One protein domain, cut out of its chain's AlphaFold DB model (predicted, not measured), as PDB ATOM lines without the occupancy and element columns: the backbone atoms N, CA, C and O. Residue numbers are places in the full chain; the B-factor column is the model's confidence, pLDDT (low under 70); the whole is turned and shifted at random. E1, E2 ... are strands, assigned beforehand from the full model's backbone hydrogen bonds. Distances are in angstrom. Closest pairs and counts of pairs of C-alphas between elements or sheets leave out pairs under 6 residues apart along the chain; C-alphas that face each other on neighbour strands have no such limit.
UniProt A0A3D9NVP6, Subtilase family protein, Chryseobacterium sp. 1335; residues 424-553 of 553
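Overview. This is residues 424 to 553 of the 553 residues of the protein "Subtilase family protein" of Chryseobacterium sp. 1335 (UniProt A0A3D9NVP6). Two strongly twisted sheets of four strands each, E1 E8 E3 E6 and E2 E7 E4 E5, lie face to face as a sandwich, and the chain is wound over both as a jelly roll. A long loop, residues 456 to 478, reaches away from one end of the sandwich, and a second one, residues 496 to 521, leads from E5 back to E6. The printed part has 130 residues with no named helix and eight named strands, E1 to E8 in order; the class is all strand, though under half of the residues, 52, are in named elements. Both sheets are antiparallel. The whole is compact, with a radius of gyration of the C-alphas of 16.2 A, and elongated, with spans of 53 by 33 by 24 A.

Arrangement. Start at E1, residues 424 to 431, an edge strand that bends by 50 degrees at residue 428; beside it you find E8, residues 545 to 552, antiparallel at 165 degrees, with N 425 and O 551 2.7 A apart. Next come E3, residues 451 to 455, with N 453 and O 550 2.8 A apart, and E6, residues 522 to 526, with N 454 and O 523 2.8 A apart. In the other sheet, E2, residues 435 to 441, is the neighbour of E7, residues 536 to 542, with N 437 and O 540 3.0 A apart. Then look at E4, residues 479 to 486, where N 484 and O 537 are 2.9 A apart, and at E5, residues 492 to 495, its hairpin partner, with N 485 and O 493 2.8 A apart. The facing parts of this sandwich are 9.7 A centre to centre, and the strands of one sheet stand at 23 degrees to those of the other. Across it, the closest C-alphas of E4 and E6 are Leu 481 and Gln 523, 6.7 A apart. The jelly roll, four nested antiparallel pairs, joins E1 with E8, E2 with E7, E3 with E6 and E4 with E5.

Along the chain. Find C-alpha 424 at (1.252, 27.996, -40.000); E1 runs 21.0 A from there to residue 431. E2 covers 19.7 A, E4 22.5 A and E7 19.8 A. E8 begins at C-alpha 545, (-10.110, 11.247, -50.526), and ends 22.6 A away at C-alpha 552, (4.331, 24.898, -39.747).

Size, cuts and confidence. The C-alphas farthest apart are those of Asn 466 and Asn 489, 54.8 A. The printed part has no cut; the links E3 to E4 and E5 to E6 are long. Mean pLDDT of the printed part is 72.8, and residues 442 to 448 and 515 to 553 are under 70.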
ATOM      1  N   THR A 424       1.966  29.273 -39.877       87.00
ATOM      2  CA  THR A 424       1.252  27.996 -40.000       87.00
ATOM      3  C   THR A 424       0.310  28.041 -41.195       87.00
ATOM      4  O   THR A 424      -0.228  29.088 -41.532       87.00
ATOM      5  N   LEU A 425       0.088  26.907 -41.848       87.31
ATOM      6  CA  LEU A 425      -0.972  26.704 -42.820       87.31
ATOM      7  C   LEU A 425      -1.789  25.492 -42.382       87.31
ATOM      8  O   LEU A 425      -1.272  24.379 -42.349       87.31
ATOM      9  N   ILE A 426      -3.062  25.720 -42.077       89.44
ATOM     10  CA  ILE A 426      -4.067  24.670 -41.910       89.44
ATOM     11  C   ILE A 426      -4.917  24.689 -43.169       89.44
ATOM     12  O   ILE A 426      -5.547  25.708 -43.441       89.44
ATOM     13  N   LYS A 427      -4.911  23.602 -43.945       87.00
ATOM     14  CA  LYS A 427      -5.624  23.559 -45.222       87.00
ATOM     15  C   LYS A 427      -6.413  22.272 -45.406       87.00
ATOM     16  O   LYS A 427      -5.845  21.186 -45.354       87.00
ATOM     17  N   GLU A 428      -7.692  22.423 -45.729       88.31
ATOM     18  CA  GLU A 428      -8.601  21.329 -46.076       88.31
ATOM     19  C   GLU A 428      -8.790  21.268 -47.604       88.31
ATOM     20  O   GLU A 428      -9.185  22.256 -48.227       88.31
ATOM     21  N   ILE A 429      -8.495  20.126 -48.240       84.94
ATOM     22  CA  ILE A 429      -8.653  19.925 -49.692       84.94
ATOM     23  C   ILE A 429      -9.294  18.569 -50.027       84.94
ATOM     24  O   ILE A 429      -9.433  17.676 -49.198       84.94
ATOM     25  N   THR A 430      -9.709  18.401 -51.281       84.25
ATOM     26  CA  THR A 430     -10.095  17.096 -51.844       84.25
ATOM     27  C   THR A 430      -9.071  16.693 -52.895       84.25
ATOM     28  O   THR A 430      -8.761  17.495 -53.777       84.25
ATOM     29  N   LEU A 431      -8.554  15.471 -52.800       80.44
ATOM     30  CA  LEU A 431      -7.620  14.883 -53.751       80.44
ATOM     31  C   LEU A 431      -8.294  13.699 -54.455       80.44
ATOM     32  O   LEU A 431      -8.776  12.774 -53.809       80.44
ATOM     33  N   ASN A 432      -8.368  13.748 -55.786       80.50
ATOM     34  CA  ASN A 432      -8.943  12.661 -56.586       80.50
ATOM     35  C   ASN A 432      -7.872  11.641 -56.973       80.50
ATOM     36  O   ASN A 432      -6.708  12.024 -57.094       80.50
ATOM     37  N   GLN A 433      -8.287  10.400 -57.262       76.56
ATOM     38  CA  GLN A 433      -7.360   9.344 -57.673       76.56
ATOM     39  C   GLN A 433      -6.411   9.790 -58.793       76.56
ATOM     40  O   GLN A 433      -6.844  10.335 -59.810       76.56
ATOM     41  N   GLY A 434      -5.117   9.543 -58.593       77.12
ATOM     42  CA  GLY A 434      -4.037   9.835 -59.530       77.12
ATOM     43  C   GLY A 434      -3.602  11.302 -59.563       77.12
ATOM     44  O   GLY A 434      -2.646  11.632 -60.266       77.12
ATOM     45  N   ASN A 435      -4.265  12.188 -58.812       80.12
ATOM     46  CA  ASN A 435      -3.876  13.589 -58.739       80.12
ATOM     47  C   ASN A 435      -2.778  13.819 -57.702       80.12
ATOM     48  O   ASN A 435      -2.655  13.121 -56.698       80.12
ATOM     49  N   LYS A 436      -2.013  14.884 -57.948       80.00
ATOM     50  CA  LYS A 436      -0.967  15.380 -57.065       80.00
ATOM     51  C   LYS A 436      -1.363  16.745 -56.518       80.00
ATOM     52  O   LYS A 436      -1.723  17.631 -57.296       80.00
ATOM     53  N   TYR A 437      -1.243  16.941 -55.210       82.31
ATOM     54  CA  TYR A 437      -1.288  18.277 -54.620       82.31
ATOM     55  C   TYR A 437       0.122  18.727 -54.241       82.31
ATOM     56  O   TYR A 437       0.778  18.063 -53.443       82.31
ATOM     57  N   THR A 438       0.559  19.852 -54.813       81.44
ATOM     58  CA  THR A 438       1.875  20.453 -54.570       81.44
ATOM     59  C   THR A 438       1.721  21.797 -53.867       81.44
ATOM     60  O   THR A 438       1.045  22.695 -54.374       81.44
ATOM     61  N   LEU A 439       2.395  21.963 -52.728       80.62
ATOM     62  CA  LEU A 439       2.533  23.254 -52.055       80.62
ATOM     63  C   LEU A 439       4.002  23.669 -51.996       80.62
ATOM     64  O   LEU A 439       4.798  23.018 -51.318       80.62
ATOM     65  N   TYR A 440       4.316  24.793 -52.636       76.44
ATOM     66  CA  TYR A 440       5.612  25.456 -52.534       76.44
ATOM     67  C   TYR A 440       5.645  26.380 -51.326       76.44
ATOM     68  O   TYR A 440       4.740  27.196 -51.141       76.44
ATOM     69  N   VAL A 441       6.693  26.272 -50.515       74.38
ATOM     70  CA  VAL A 441       6.914  27.185 -49.389       74.38
ATOM     71  C   VAL A 441       8.355  27.636 -49.318       74.38
ATOM     72  O   VAL A 441       9.247  26.984 -49.857       74.38
ATOM     73  N   VAL A 442       8.551  28.731 -48.596       69.31
ATOM     74  CA  VAL A 442       9.860  29.269 -48.253       69.31
ATOM     75  C   VAL A 442       9.875  29.451 -46.736       69.31
ATOM     76  O   VAL A 442       8.947  30.085 -46.223       69.31
ATOM     77  N   PRO A 443      10.865  28.896 -46.015       66.25
ATOM     78  CA  PRO A 443      10.970  29.095 -44.575       66.25
ATOM     79  C   PRO A 443      11.154  30.583 -44.273       66.25
ATOM     80  O   PRO A 443      11.814  31.313 -45.027       66.25
ATOM     81  N   TYR A 444      10.530  31.050 -43.193       65.31
ATOM     82  CA  TYR A 444      10.573  32.468 -42.840       65.31
ATOM     83  C   TYR A 444      11.993  32.890 -42.430       65.31
ATOM     84  O   TYR A 444      12.477  33.938 -42.869       65.31
ATOM     85  N   GLU A 445      12.694  32.026 -41.694       65.81
ATOM     86  CA  GLU A 445      14.116  32.155 -41.375       65.81
ATOM     87  C   GLU A 445      14.890  30.902 -41.791       65.81
ATOM     88  O   GLU A 445      14.368  29.794 -41.773       65.81
ATOM     89  N   THR A 446      16.173  31.058 -42.131       62.62
ATOM     90  CA  THR A 446      17.038  29.961 -42.616       62.62
ATOM     91  C   THR A 446      17.319  28.867 -41.582       62.62
ATOM     92  O   THR A 446      17.995  27.886 -41.882       62.62
ATOM     93  N   THR A 447      16.882  29.071 -40.343       66.06
ATOM     94  CA  THR A 447      17.022  28.133 -39.225       66.06
ATOM     95  C   THR A 447      15.681  27.567 -38.774       66.06
ATOM     96  O   THR A 447      15.633  26.841 -37.786       66.06
ATOM     97  N   GLN A 448      14.580  27.926 -39.443       67.19
ATOM     98  CA  GLN A 448      13.265  27.484 -39.020       67.19
ATOM     99  C   GLN A 448      13.001  26.052 -39.513       67.19
ATOM    100  O   GLN A 448      13.115  25.794 -40.716       67.19
ATOM    101  N   PRO A 449      12.700  25.107 -38.605       73.94
ATOM    102  CA  PRO A 449      12.380  23.740 -38.989       73.94
ATOM    103  C   PRO A 449      11.052  23.703 -39.746       73.94
ATOM    104  O   PRO A 449      10.085  24.336 -39.326       73.94
ATOM    105  N   LEU A 450      10.990  22.919 -40.826       78.69
ATOM    106  CA  LEU A 450       9.730  22.626 -41.504       78.69
ATOM    107  C   LEU A 450       9.132  21.323 -40.970       78.69
ATOM    108  O   LEU A 450       9.762  20.266 -41.049       78.69
ATOM    109  N   SER A 451       7.875  21.373 -40.544       84.88
ATOM    110  CA  SER A 451       7.074  20.185 -40.254       84.88
ATOM    111  C   SER A 451       5.783  20.172 -41.067       84.88
ATOM    112  O   SER A 451       5.227  21.213 -41.437       84.88
ATOM    113  N   ALA A 452       5.287  18.972 -41.352       87.31
ATOM    114  CA  ALA A 452       4.001  18.782 -42.002       87.31
ATOM    115  C   ALA A 452       3.307  17.530 -41.475       87.31
ATOM    116  O   ALA A 452       3.943  16.500 -41.282       87.31
ATOM    117  N   THR A 453       1.996  17.623 -41.296       89.31
ATOM    118  CA  THR A 453       1.133  16.500 -40.948       89.31
ATOM    119  C   THR A 453      -0.049  16.479 -41.894       89.31
ATOM    120  O   THR A 453      -0.664  17.521 -42.134       89.31
ATOM    121  N   ILE A 454      -0.376  15.301 -42.413       88.69
ATOM    122  CA  ILE A 454      -1.621  15.069 -43.131       88.69
ATOM    123  C   ILE A 454      -2.515  14.098 -42.377       88.69
ATOM    124  O   ILE A 454      -2.032  13.166 -41.738       88.69
ATOM    125  N   SER A 455      -3.821  14.322 -42.457       91.50
ATOM    126  CA  SER A 455      -4.828  13.368 -41.997       91.50
ATOM    127  C   SER A 455      -6.038  13.404 -42.917       91.50
ATOM    128  O   SER A 455      -6.345  14.432 -43.523       91.50
ATOM    129  N   TRP A 456      -6.731  12.274 -43.026       91.38
ATOM    130  CA  TRP A 456      -7.936  12.153 -43.832       91.38
ATOM    131  C   TRP A 456      -8.986  11.271 -43.163       91.38
ATOM    132  O   TRP A 456      -8.699  10.378 -42.356       91.38
ATOM    133  N   THR A 457     -10.249  11.535 -43.487       89.75
ATOM    134  CA  THR A 457     -11.381  10.692 -43.087       89.75
ATOM    135  C   THR A 457     -11.651   9.687 -44.196       89.75
ATOM    136  O   THR A 457     -12.310   9.995 -45.187       89.75
ATOM    137  N   ASP A 458     -11.089   8.492 -44.052       90.06
ATOM    138  CA  ASP A 458     -11.189   7.438 -45.069       90.06
ATOM    139  C   ASP A 458     -12.392   6.505 -44.830       90.06
ATOM    140  O   ASP A 458     -12.752   6.303 -43.665       90.06
ATOM    141  N   PRO A 459     -13.044   5.991 -45.897       89.44
ATOM    142  CA  PRO A 459     -14.226   5.136 -45.797       89.44
ATOM    143  C   PRO A 459     -14.041   3.923 -44.883       89.44
ATOM    144  O   PRO A 459     -12.928   3.544 -44.526       89.44
ATOM    145  N   GLN A 460     -15.144   3.263 -44.534       90.44
ATOM    146  CA  GLN A 460     -15.090   2.011 -43.779       90.44
ATOM    147  C   GLN A 460     -14.232   0.950 -44.501       90.44
ATOM    148  O   GLN A 460     -14.307   0.803 -45.719       90.44
ATOM    149  N   GLY A 461     -13.403   0.227 -43.746       89.56
ATOM    150  CA  GLY A 461     -12.558  -0.851 -44.261       89.56
ATOM    151  C   GLY A 461     -13.324  -2.159 -44.482       89.56
ATOM    152  O   GLY A 461     -14.488  -2.295 -44.092       89.56
ATOM    153  N   ASN A 462     -12.653  -3.151 -45.067       91.31
ATOM    154  CA  ASN A 462     -13.193  -4.506 -45.204       91.31
ATOM    155  C   ASN A 462     -13.092  -5.278 -43.882       91.31
ATOM    156  O   ASN A 462     -12.079  -5.202 -43.193       91.31
ATOM    157  N   LEU A 463     -14.122  -6.055 -43.537       90.25
ATOM    158  CA  LEU A 463     -14.053  -6.946 -42.377       90.25
ATOM    159  C   LEU A 463     -13.048  -8.072 -42.629       90.25
ATOM    160  O   LEU A 463     -13.010  -8.649 -43.716       90.25
ATOM    161  N   VAL A 464     -12.280  -8.414 -41.597       89.44
ATOM    162  CA  VAL A 464     -11.260  -9.467 -41.664       89.44
ATOM    163  C   VAL A 464     -11.726 -10.744 -40.947       89.44
ATOM    164  O   VAL A 464     -12.623 -10.720 -40.092       89.44
ATOM    165  N   SER A 465     -11.158 -11.893 -41.322       90.25
ATOM    166  CA  SER A 465     -11.520 -13.199 -40.754       90.25
ATOM    167  C   SER A 465     -11.061 -13.340 -39.291       90.25
ATOM    168  O   SER A 465     -10.361 -12.489 -38.751       90.25
ATOM    169  N   ASN A 466     -11.519 -14.385 -38.594       93.81
ATOM    170  CA  ASN A 466     -11.151 -14.650 -37.196       93.81
ATOM    171  C   ASN A 466      -9.790 -15.355 -37.120       93.81
ATOM    172  O   ASN A 466      -9.714 -16.540 -36.800       93.81
ATOM    173  N   VAL A 467      -8.732 -14.630 -37.469       93.94
ATOM    174  CA  VAL A 467      -7.343 -15.093 -37.418       93.94
ATOM    175  C   VAL A 467      -6.574 -14.139 -36.510       93.94
ATOM    176  O   VAL A 467      -6.776 -12.934 -36.592       93.94
ATOM    177  N   ILE A 468      -5.752 -14.699 -35.622       94.06
ATOM    178  CA  ILE A 468      -4.877 -13.928 -34.730       94.06
ATOM    179  C   ILE A 468      -3.875 -13.155 -35.591       94.06
ATOM    180  O   ILE A 468      -3.243 -13.763 -36.455       94.06
ATOM    181  N   ASP A 469      -3.731 -11.857 -35.332       93.31
ATOM    182  CA  ASP A 469      -2.716 -10.978 -35.924       93.31
ATOM    183  C   ASP A 469      -2.789 -10.935 -37.458       93.31
ATOM    184  O   ASP A 469      -1.776 -10.988 -38.163       93.31
ATOM    185  N   LEU A 470      -4.011 -10.910 -38.003       92.19
ATOM    186  CA  LEU A 470      -4.217 -10.916 -39.446       92.19
ATOM    187  C   LEU A 470      -3.868  -9.553 -40.049       92.19
ATOM    188  O   LEU A 470      -4.704  -8.653 -40.102       92.19
ATOM    189  N   ASN A 471      -2.646  -9.455 -40.570       89.12
ATOM    190  CA  ASN A 471      -2.112  -8.256 -41.208       89.12
ATOM    191  C   ASN A 471      -2.710  -8.015 -42.612       89.12
ATOM    192  O   ASN A 471      -2.062  -8.255 -43.631       89.12
ATOM    193  N   ASN A 472      -3.974  -7.591 -42.655       86.44
ATOM    194  CA  ASN A 472      -4.666  -7.151 -43.864       86.44
ATOM    195  C   ASN A 472      -4.975  -5.651 -43.746       86.44
ATOM    196  O   ASN A 472      -5.823  -5.307 -42.919       86.44
ATOM    197  N   PRO A 473      -4.386  -4.783 -44.591       86.50
ATOM    198  CA  PRO A 473      -4.631  -3.346 -44.541       86.50
ATOM    199  C   PRO A 473      -6.121  -3.010 -44.586       86.50
ATOM    200  O   PRO A 473      -6.856  -3.440 -45.485       86.50
ATOM    201  N   ASN A 474      -6.589  -2.234 -43.605       88.00
ATOM    202  CA  ASN A 474      -7.965  -1.747 -43.596       88.00
ATOM    203  C   ASN A 474      -8.110  -0.361 -44.225       88.00
ATOM    204  O   ASN A 474      -9.249   0.066 -44.432       88.00
ATOM    205  N   ILE A 475      -7.012   0.342 -44.515       87.62
ATOM    206  CA  ILE A 475      -6.988   1.586 -45.301       87.62
ATOM    207  C   ILE A 475      -7.617   1.329 -46.683       87.62
ATOM    208  O   ILE A 475      -7.364   0.294 -47.291       87.62
ATOM    209  N   ILE A 476      -8.485   2.233 -47.159       88.00
ATOM    210  CA  ILE A 476      -9.077   2.143 -48.509       88.00
ATOM    211  C   ILE A 476      -8.411   3.149 -49.447       88.00
ATOM    212  O   ILE A 476      -8.016   2.800 -50.553       88.00
ATOM    213  N   ASN A 477      -8.277   4.389 -48.986       84.75
ATOM    214  CA  ASN A 477      -7.570   5.452 -49.672       84.75
ATOM    215  C   ASN A 477      -6.201   5.638 -49.024       84.75
ATOM    216  O   ASN A 477      -6.128   6.117 -47.886       84.75
ATOM    217  N   ASP A 478      -5.155   5.288 -49.763       83.62
ATOM    218  CA  ASP A 478      -3.769   5.463 -49.348       83.62
ATOM    219  C   ASP A 478      -3.208   6.791 -49.869       83.62
ATOM    220  O   ASP A 478      -3.246   7.068 -51.069       83.62
ATOM    221  N   LEU A 479      -2.765   7.635 -48.938       79.81
ATOM    222  CA  LEU A 479      -2.317   9.004 -49.164       79.81
ATOM    223  C   LEU A 479      -0.864   9.140 -48.754       79.81
ATOM    224  O   LEU A 479      -0.562   9.059 -47.572       79.81
ATOM    225  N   ASP A 480       0.007   9.469 -49.701       78.06
ATOM    226  CA  ASP A 480       1.431   9.657 -49.433       78.06
ATOM    227  C   ASP A 480       1.808  11.127 -49.281       78.06
ATOM    228  O   ASP A 480       1.590  11.934 -50.189       78.06
ATOM    229  N   LEU A 481       2.464  11.450 -48.166       81.94
ATOM    230  CA  LEU A 481       3.186  12.697 -47.944       81.94
ATOM    231  C   LEU A 481       4.665  12.539 -48.321       81.94
ATOM    232  O   LEU A 481       5.332  11.583 -47.937       81.94
ATOM    233  N   LYS A 482       5.237  13.542 -48.986       81.44
ATOM    234  CA  LYS A 482       6.693  13.764 -48.986       81.44
ATOM    235  C   LYS A 482       7.029  15.244 -49.024       81.44
ATOM    236  O   LYS A 482       6.262  16.046 -49.558       81.44
ATOM    237  N   ILE A 483       8.200  15.582 -48.490       83.00
ATOM    238  CA  ILE A 483       8.792  16.915 -48.582       83.00
ATOM    239  C   ILE A 483      10.044  16.839 -49.443       83.00
ATOM    240  O   ILE A 483      10.948  16.056 -49.167       83.00
ATOM    241  N   VAL A 484      10.103  17.666 -50.480       82.06
ATOM    242  CA  VAL A 484      11.262  17.770 -51.369       82.06
ATOM    243  C   VAL A 484      11.935  19.116 -51.147       82.06
ATOM    244  O   VAL A 484      11.321  20.156 -51.371       82.06
ATOM    245  N   LYS A 485      13.194  19.096 -50.710       79.50
ATOM    246  CA  LYS A 485      14.063  20.272 -50.613       79.50
ATOM    247  C   LYS A 485      14.827  20.455 -51.915       79.50
ATOM    248  O   LYS A 485      15.603  19.579 -52.296       79.50
ATOM    249  N   ILE A 486      14.652  21.609 -52.553       78.25
ATOM    250  CA  ILE A 486      15.452  22.024 -53.707       78.25
ATOM    251  C   ILE A 486      16.681  22.776 -53.190       78.25
ATOM    252  O   ILE A 486      16.577  23.917 -52.755       78.25
ATOM    253  N   ASN A 487      17.846  22.130 -53.217       75.81
ATOM    254  CA  ASN A 487      19.095  22.702 -52.715       75.81
ATOM    255  C   ASN A 487      19.611  23.818 -53.641       75.81
ATOM    256  O   ASN A 487      19.300  23.852 -54.832       75.81
ATOM    257  N   SER A 488      20.480  24.701 -53.134       76.75
ATOM    258  CA  SER A 488      20.991  25.857 -53.898       76.75
ATOM    259  C   SER A 488      21.775  25.502 -55.178       76.75
ATOM    260  O   SER A 488      21.966  26.355 -56.041       76.75
ATOM    261  N   ASN A 489      22.232  24.254 -55.318       80.62
ATOM    262  CA  ASN A 489      22.878  23.701 -56.519       80.62
ATOM    263  C   ASN A 489      21.882  23.056 -57.514       80.62
ATOM    264  O   ASN A 489      22.312  22.485 -58.514       80.62
ATOM    265  N   GLY A 490      20.577  23.104 -57.228       76.75
ATOM    266  CA  GLY A 490      19.508  22.501 -58.025       76.75
ATOM    267  C   GLY A 490      19.232  21.020 -57.745       76.75
ATOM    268  O   GLY A 490      18.374  20.452 -58.412       76.75
ATOM    269  N   THR A 491      19.919  20.371 -56.795       82.06
ATOM    270  CA  THR A 491      19.641  18.962 -56.451       82.06
ATOM    271  C   THR A 491      18.465  18.834 -55.490       82.06
ATOM    272  O   THR A 491      18.299  19.664 -54.598       82.06
ATOM    273  N   GLU A 492      17.700  17.751 -55.596       82.31
ATOM    274  CA  GLU A 492      16.562  17.474 -54.716       82.31
ATOM    275  C   GLU A 492      16.930  16.510 -53.579       82.31
ATOM    276  O   GLU A 492      17.601  15.500 -53.790       82.31
ATOM    277  N   SER A 493      16.457  16.804 -52.370       81.50
ATOM    278  CA  SER A 493      16.498  15.893 -51.220       81.50
ATOM    279  C   SER A 493      15.070  15.593 -50.778       81.50
ATOM    280  O   SER A 493      14.312  16.517 -50.496       81.50
ATOM    281  N   THR A 494      14.692  14.313 -50.750       82.94
ATOM    282  CA  THR A 494      13.338  13.884 -50.365       82.94
ATOM    283  C   THR A 494      13.326  13.392 -48.926       82.94
ATOM    284  O   THR A 494      14.169  12.588 -48.535       82.94
ATOM    285  N   TYR A 495      12.329  13.841 -48.179       82.50
ATOM    286  CA  TYR A 495      12.040  13.437 -46.816       82.50
ATOM    287  C   TYR A 495      10.648  12.798 -46.760       82.50
ATOM    288  O   TYR A 495       9.704  13.307 -47.375       82.50
ATOM    289  N   TYR A 496      10.532  11.694 -46.026       84.06
ATOM    290  CA  TYR A 496       9.306  10.906 -45.906       84.06
ATOM    291  C   TYR A 496       8.686  11.046 -44.510       84.06
ATOM    292  O   TYR A 496       9.383  11.446 -43.578       84.06
ATOM    293  N   PRO A 497       7.387  10.751 -44.341       85.44
ATOM    294  CA  PRO A 497       6.743  10.729 -43.036       85.44
ATOM    295  C   PRO A 497       7.291   9.615 -42.146       85.44
ATOM    296  O   PRO A 497       7.929   8.668 -42.609       85.44
ATOM    297  N   TRP A 498       7.012   9.733 -40.851       88.44
ATOM    298  CA  TRP A 498       7.272   8.669 -39.892       88.44
ATOM    299  C   TRP A 498       6.419   7.430 -40.172       88.44
ATOM    300  O   TRP A 498       5.231   7.541 -40.472       88.44
ATOM    301  N   LYS A 499       7.025   6.254 -39.997       87.75
ATOM    302  CA  LYS A 499       6.364   4.948 -40.005       87.75
ATOM    303  C   LYS A 499       6.956   4.014 -38.951       87.75
ATOM    304  O   LYS A 499       8.146   4.104 -38.630       87.75
ATOM    305  N   LEU A 500       6.136   3.088 -38.466       90.06
ATOM    306  CA  LEU A 500       6.525   2.004 -37.560       90.06
ATOM    307  C   LEU A 500       6.554   0.661 -38.307       90.06
ATOM    308  O   LEU A 500       6.163   0.580 -39.465       90.06
ATOM    309  N   GLY A 501       7.079  -0.390 -37.670       88.81
ATOM    310  CA  GLY A 501       7.228  -1.709 -38.302       88.81
ATOM    311  C   GLY A 501       6.052  -2.672 -38.094       88.81
ATOM    312  O   GLY A 501       6.208  -3.876 -38.318       88.81
ATOM    313  N   GLY A 502       4.901  -2.178 -37.637       90.88
ATOM    314  CA  GLY A 502       3.690  -2.972 -37.447       90.88
ATOM    315  C   GLY A 502       3.852  -4.102 -36.431       90.88
ATOM    316  O   GLY A 502       4.741  -4.097 -35.573       90.88
ATOM    317  N   MET A 503       3.026  -5.137 -36.593       91.38
ATOM    318  CA  MET A 503       3.080  -6.363 -35.787       91.38
ATOM    319  C   MET A 503       4.426  -7.098 -35.867       91.38
ATOM    320  O   MET A 503       4.771  -7.865 -34.970       91.38
ATOM    321  N   SER A 504       5.221  -6.846 -36.912       91.50
ATOM    322  CA  SER A 504       6.550  -7.446 -37.069       91.50
ATOM    323  C   SER A 504       7.630  -6.793 -36.196       91.50
ATOM    324  O   SER A 504       8.674  -7.402 -35.959       91.50
ATOM    325  N   ASN A 505       7.395  -5.568 -35.704       92.25
ATOM    326  CA  ASN A 505       8.362  -4.811 -34.913       92.25
ATOM    327  C   ASN A 505       7.671  -3.827 -33.948       92.25
ATOM    328  O   ASN A 505       7.652  -2.616 -34.164       92.25
ATOM    329  N   LEU A 506       7.137  -4.378 -32.858       93.06
ATOM    330  CA  LEU A 506       6.283  -3.684 -31.884       93.06
ATOM    331  C   LEU A 506       6.985  -2.585 -31.071       93.06
ATOM    332  O   LEU A 506       6.334  -1.667 -30.589       93.06
ATOM    333  N   SER A 507       8.299  -2.679 -30.873       92.50
ATOM    334  CA  SER A 507       9.060  -1.736 -30.037       92.50
ATOM    335  C   SER A 507      10.174  -1.022 -30.797       92.50
ATOM    336  O   SER A 507      11.047  -0.409 -30.181       92.50
ATOM    337  N   GLY A 508      10.217  -1.182 -32.119       91.44
ATOM    338  CA  GLY A 508      11.204  -0.524 -32.958       91.44
ATOM    339  C   GLY A 508      10.964   0.978 -33.018       91.44
ATOM    340  O   GLY A 508       9.823   1.428 -33.021       91.44
ATOM    341  N   ALA A 509      12.050   1.745 -33.102       92.50
ATOM    342  CA  ALA A 509      11.973   3.177 -33.360       92.50
ATOM    343  C   ALA A 509      11.248   3.459 -34.685       92.50
ATOM    344  O   ALA A 509      11.432   2.721 -35.661       92.50
ATOM    345  N   ALA A 510      10.491   4.555 -34.733       90.62
ATOM    346  CA  ALA A 510       9.947   5.050 -35.985       90.62
ATOM    347  C   ALA A 510      11.072   5.383 -36.976       90.62
ATOM    348  O   ALA A 510      12.176   5.792 -36.613       90.62
ATOM    349  N   THR A 511      10.787   5.201 -38.262       90.31
ATOM    350  CA  THR A 511      11.706   5.524 -39.360       90.31
ATOM    351  C   THR A 511      11.021   6.441 -40.363       90.31
ATOM    352  O   THR A 511       9.800   6.473 -40.433       90.31
ATOM    353  N   ASN A 512      11.795   7.193 -41.142       86.38
ATOM    354  CA  ASN A 512      11.297   8.158 -42.130       86.38
ATOM    355  C   ASN A 512      12.077   8.073 -43.460       86.38
ATOM    356  O   ASN A 512      12.375   9.071 -44.116       86.38
ATOM    357  N   ASN A 513      12.459   6.849 -43.840       84.06
ATOM    358  CA  ASN A 513      13.378   6.565 -44.949       84.06
ATOM    359  C   ASN A 513      12.691   6.166 -46.272       84.06
ATOM    360  O   ASN A 513      13.374   5.919 -47.264       84.06
ATOM    361  N   SER A 514      11.364   6.049 -46.282       79.81
ATOM    362  CA  SER A 514      10.551   5.667 -47.445       79.81
ATOM    363  C   SER A 514       9.092   6.058 -47.218       79.81
ATOM    364  O   SER A 514       8.718   6.367 -46.086       79.81
ATOM    365  N   THR A 515       8.280   6.038 -48.279       69.69
ATOM    366  CA  THR A 515       6.826   6.216 -48.171       69.69
ATOM    367  C   THR A 515       6.219   5.191 -47.218       69.69
ATOM    368  O   THR A 515       6.784   4.111 -46.975       69.69
ATOM    369  N   ASN A 516       5.077   5.553 -46.646       65.44
ATOM    370  CA  ASN A 516       4.343   4.652 -45.785       65.44
ATOM    371  C   ASN A 516       3.397   3.839 -46.664       65.44
ATOM    372  O   ASN A 516       2.305   4.295 -46.948       65.44
ATOM    373  N   MET A 517       3.865   2.693 -47.161       51.91
ATOM    374  CA  MET A 517       3.178   2.029 -48.269       51.91
ATOM    375  C   MET A 517       1.868   1.324 -47.903       51.91
ATOM    376  O   MET A 517       1.233   0.882 -48.843       51.91
ATOM    377  N   ASP A 518       1.459   1.208 -46.627       51.97
ATOM    378  CA  ASP A 518       0.228   0.458 -46.291       51.97
ATOM    379  C   ASP A 518      -0.480   0.809 -44.944       51.97
ATOM    380  O   ASP A 518      -1.630   0.407 -44.753       51.97
ATOM    381  N   ASP A 519       0.116   1.577 -44.008       53.34
ATOM    382  CA  ASP A 519      -0.220   1.370 -42.579       53.34
ATOM    383  C   ASP A 519      -0.549   2.617 -41.718       53.34
ATOM    384  O   ASP A 519      -0.519   2.498 -40.500       53.34
ATOM    385  N   GLU A 520      -0.843   3.830 -42.229       55.66
ATOM    386  CA  GLU A 520      -1.212   4.941 -41.308       55.66
ATOM    387  C   GLU A 520      -2.073   6.070 -41.904       55.66
ATOM    388  O   GLU A 520      -1.768   6.585 -42.975       55.66
ATOM    389  N   LYS A 521      -3.107   6.522 -41.163       50.53
ATOM    390  CA  LYS A 521      -4.019   7.631 -41.551       50.53
ATOM    391  C   LYS A 521      -3.549   9.026 -41.160       50.53
ATOM    392  O   LYS A 521      -4.145  10.021 -41.586       50.53
ATOM    393  N   VAL A 522      -2.570   9.117 -40.272       52.97
ATOM    394  CA  VAL A 522      -1.924  10.372 -39.904       52.97
ATOM    395  C   VAL A 522      -0.468  10.266 -40.309       52.97
ATOM    396  O   VAL A 522       0.306   9.558 -39.687       52.97
ATOM    397  N   GLN A 523      -0.059  10.977 -41.348       59.28
ATOM    398  CA  GLN A 523       1.349  10.998 -41.729       59.28
ATOM    399  C   GLN A 523       1.951  12.308 -41.256       59.28
ATOM    400  O   GLN A 523       1.537  13.375 -41.704       59.28
ATOM    401  N   SER A 524       2.913  12.239 -40.338       51.12
ATOM    402  CA  SER A 524       3.617  13.411 -39.821       51.12
ATOM    403  C   SER A 524       5.103  13.346 -40.142       51.12
ATOM    404  O   SER A 524       5.707  12.274 -40.155       51.12
ATOM    405  N   PHE A 525       5.694  14.511 -40.363       57.84
ATOM    406  CA  PHE A 525       7.116  14.712 -40.572       57.84
ATOM    407  C   PHE A 525       7.595  15.950 -39.809       57.84
ATOM    408  O   PHE A 525       6.954  17.004 -39.847       57.84
ATOM    409  N   PHE A 526       8.772  15.835 -39.195       52.41
ATOM    410  CA  PHE A 526       9.484  16.932 -38.546       52.41
ATOM    411  C   PHE A 526      10.909  17.024 -39.113       52.41
ATOM    412  O   PHE A 526      11.721  16.128 -38.893       52.41
ATOM    413  N   CYS A 527      11.240  18.106 -39.828       41.81
ATOM    414  CA  CYS A 527      12.622  18.396 -40.217       41.81
ATOM    415  C   CYS A 527      13.300  19.215 -39.118       41.81
ATOM    416  O   CYS A 527      12.970  20.384 -38.946       41.81
ATOM    417  N   LYS A 528      14.266  18.638 -38.396       37.12
ATOM    418  CA  LYS A 528      15.115  19.380 -37.440       37.12
ATOM    419  C   LYS A 528      16.306  20.090 -38.099       37.12
ATOM    420  O   LYS A 528      17.036  20.808 -37.419       37.12
ATOM    421  N   GLU A 529      16.547  19.875 -39.390       33.69
ATOM    422  CA  GLU A 529      17.672  20.501 -40.081       33.69
ATOM    423  C   GLU A 529      17.337  21.953 -40.430       33.69
ATOM    424  O   GLU A 529      16.260  22.237 -40.950       33.69
ATOM    425  N   ASN A 530      18.275  22.871 -40.172       37.88
ATOM    426  CA  ASN A 530      18.208  24.244 -40.668       37.88
ATOM    427  C   ASN A 530      17.987  24.189 -42.182       37.88
ATOM    428  O   ASN A 530      18.889  23.779 -42.919       37.88
ATOM    429  N   VAL A 531      16.800  24.570 -42.649       35.66
ATOM    430  CA  VAL A 531      16.545  24.683 -44.080       35.66
ATOM    431  C   VAL A 531      16.845  26.132 -44.456       35.66
ATOM    432  O   VAL A 531      16.124  27.031 -44.019       35.66
ATOM    433  N   PRO A 532      17.907  26.408 -45.245       38.59
ATOM    434  CA  PRO A 532      18.095  27.718 -45.856       38.59
ATOM    435  C   PRO A 532      16.869  28.085 -46.701       38.59
ATOM    436  O   PRO A 532      15.917  27.321 -46.801       38.59
ATOM    437  N   LYS A 533      16.882  29.267 -47.317       38.16
ATOM    438  CA  LYS A 533      15.781  29.856 -48.101       38.16
ATOM    439  C   LYS A 533      15.473  29.090 -49.412       38.16
ATOM    440  O   LYS A 533      15.458  29.670 -50.492       38.16
ATOM    441  N   ASP A 534      15.251  27.790 -49.302       39.28
ATOM    442  CA  ASP A 534      15.053  26.810 -50.354       39.28
ATOM    443  C   ASP A 534      13.549  26.548 -50.522       39.28
ATOM    444  O   ASP A 534      12.764  26.629 -49.573       39.28
ATOM    445  N   VAL A 535      13.137  26.247 -51.753       41.06
ATOM    446  CA  VAL A 535      11.748  25.911 -52.071       41.06
ATOM    447  C   VAL A 535      11.483  24.477 -51.619       41.06
ATOM    448  O   VAL A 535      12.146  23.546 -52.080       41.06
ATOM    449  N   LEU A 536      10.512  24.305 -50.721       46.47
ATOM    450  CA  LEU A 536      10.069  22.990 -50.259       46.47
ATOM    451  C   LEU A 536       8.756  22.627 -50.954       46.47
ATOM    452  O   LEU A 536       7.778  23.372 -50.841       46.47
ATOM    453  N   GLU A 537       8.732  21.491 -51.649       46.78
ATOM    454  CA  GLU A 537       7.532  20.927 -52.267       46.78
ATOM    455  C   GLU A 537       6.924  19.867 -51.339       46.78
ATOM    456  O   GLU A 537       7.558  18.861 -51.027       46.78
ATOM    457  N   LEU A 538       5.683  20.095 -50.903       50.34
ATOM    458  CA  LEU A 538       4.871  19.078 -50.236       50.34
ATOM    459  C   LEU A 538       3.997  18.384 -51.273       50.34
ATOM    460  O   LEU A 538       3.219  19.065 -51.935       50.34
ATOM    461  N   VAL A 539       4.129  17.066 -51.396       50.19
ATOM    462  CA  VAL A 539       3.390  16.248 -52.360       50.19
ATOM    463  C   VAL A 539       2.416  15.345 -51.621       50.19
ATOM    464  O   VAL A 539       2.868  14.531 -50.826       50.19
ATOM    465  N   GLY A 540       1.122  15.486 -51.915       50.88
ATOM    466  CA  GLY A 540       0.093  14.485 -51.622       50.88
ATOM    467  C   GLY A 540      -0.246  13.687 -52.882       50.88
ATOM    468  O   GLY A 540      -0.503  14.313 -53.916       50.88
ATOM    469  N   VAL A 541      -0.246  12.354 -52.816       44.97
ATOM    470  CA  VAL A 541      -0.676  11.451 -53.906       44.97
ATOM    471  C   VAL A 541      -1.679  10.452 -53.332       44.97
ATOM    472  O   VAL A 541      -1.359   9.856 -52.312       44.97
ATOM    473  N   SER A 542      -2.862  10.268 -53.931       41.94
ATOM    474  CA  SER A 542      -3.756   9.152 -53.559       41.94
ATOM    475  C   SER A 542      -4.894   8.873 -54.515       41.94
ATOM    476  O   SER A 542      -5.225   9.725 -55.340       41.94
ATOM    477  N   ASP A 543      -5.557   7.742 -54.219       41.03
ATOM    478  CA  ASP A 543      -6.957   7.380 -54.463       41.03
ATOM    479  C   ASP A 543      -7.957   8.332 -53.767       41.03
ATOM    480  O   ASP A 543      -7.680   8.907 -52.718       41.03
ATOM    481  N   THR A 544      -9.124   8.556 -54.380       34.19
ATOM    482  CA  THR A 544     -10.084   9.649 -54.086       34.19
ATOM    483  C   THR A 544     -10.412   9.853 -52.586       34.19
ATOM    484  O   THR A 544     -11.198   9.097 -52.016       34.19
ATOM    485  N   ALA A 545      -9.905  10.921 -51.949       34.91
ATOM    486  CA  ALA A 545     -10.110  11.247 -50.526       34.91
ATOM    487  C   ALA A 545     -10.113  12.765 -50.238       34.91
ATOM    488  O   ALA A 545      -9.636  13.574 -51.033       34.91
ATOM    489  N   LYS A 546     -10.621  13.185 -49.069       37.78
ATOM    490  CA  LYS A 546     -10.369  14.542 -48.547       37.78
ATOM    491  C   LYS A 546      -9.026  14.550 -47.820       37.78
ATOM    492  O   LYS A 546      -8.895  13.858 -46.819       37.78
ATOM    493  N   LEU A 547      -8.056  15.294 -48.343       39.00
ATOM    494  CA  LEU A 547      -6.705  15.428 -47.801       39.00
ATOM    495  C   LEU A 547      -6.614  16.738 -47.023       39.00
ATOM    496  O   LEU A 547      -7.043  17.781 -47.508       39.00
ATOM    497  N   GLU A 548      -6.021  16.712 -45.839       48.88
ATOM    498  CA  GLU A 548      -5.841  17.915 -45.034       48.88
ATOM    499  C   GLU A 548      -4.384  18.043 -44.640       48.88
ATOM    500  O   GLU A 548      -3.774  17.066 -44.220       48.88
ATOM    501  N   ILE A 549      -3.814  19.229 -44.838       52.41
ATOM    502  CA  ILE A 549      -2.394  19.503 -44.634       52.41
ATOM    503  C   ILE A 549      -2.282  20.560 -43.550       52.41
ATOM    504  O   ILE A 549      -2.662  21.715 -43.753       52.41
ATOM    505  N   LEU A 550      -1.721  20.161 -42.414       41.12
ATOM    506  CA  LEU A 550      -1.215  21.073 -41.405       41.12
ATOM    507  C   LEU A 550       0.289  21.234 -41.596       41.12
ATOM    508  O   LEU A 550       1.039  20.261 -41.555       41.12
ATOM    509  N   LYS A 551       0.736  22.467 -41.808       47.91
ATOM    510  CA  LYS A 551       2.134  22.799 -42.062       47.91
ATOM    511  C   LYS A 551       2.575  23.949 -41.178       47.91
ATOM    512  O   LYS A 551       1.919  24.985 -41.176       47.91
ATOM    513  N   VAL A 552       3.700  23.803 -40.491       48.22
ATOM    514  CA  VAL A 552       4.331  24.898 -39.747       48.22
ATOM    515  C   VAL A 552       5.658  25.222 -40.434       48.22
ATOM    516  O   VAL A 552       6.496  24.341 -40.623       48.22
ATOM    517  N   LEU A 553       5.753  26.462 -40.923       37.97
ATOM    518  CA  LEU A 553       6.882  27.102 -41.606       37.97
ATOM    519  C   LEU A 553       7.845  27.712 -40.620       37.97
ATOM    520  O   LEU A 553       7.329  28.237 -39.605       37.97
TER     521      LEU A 553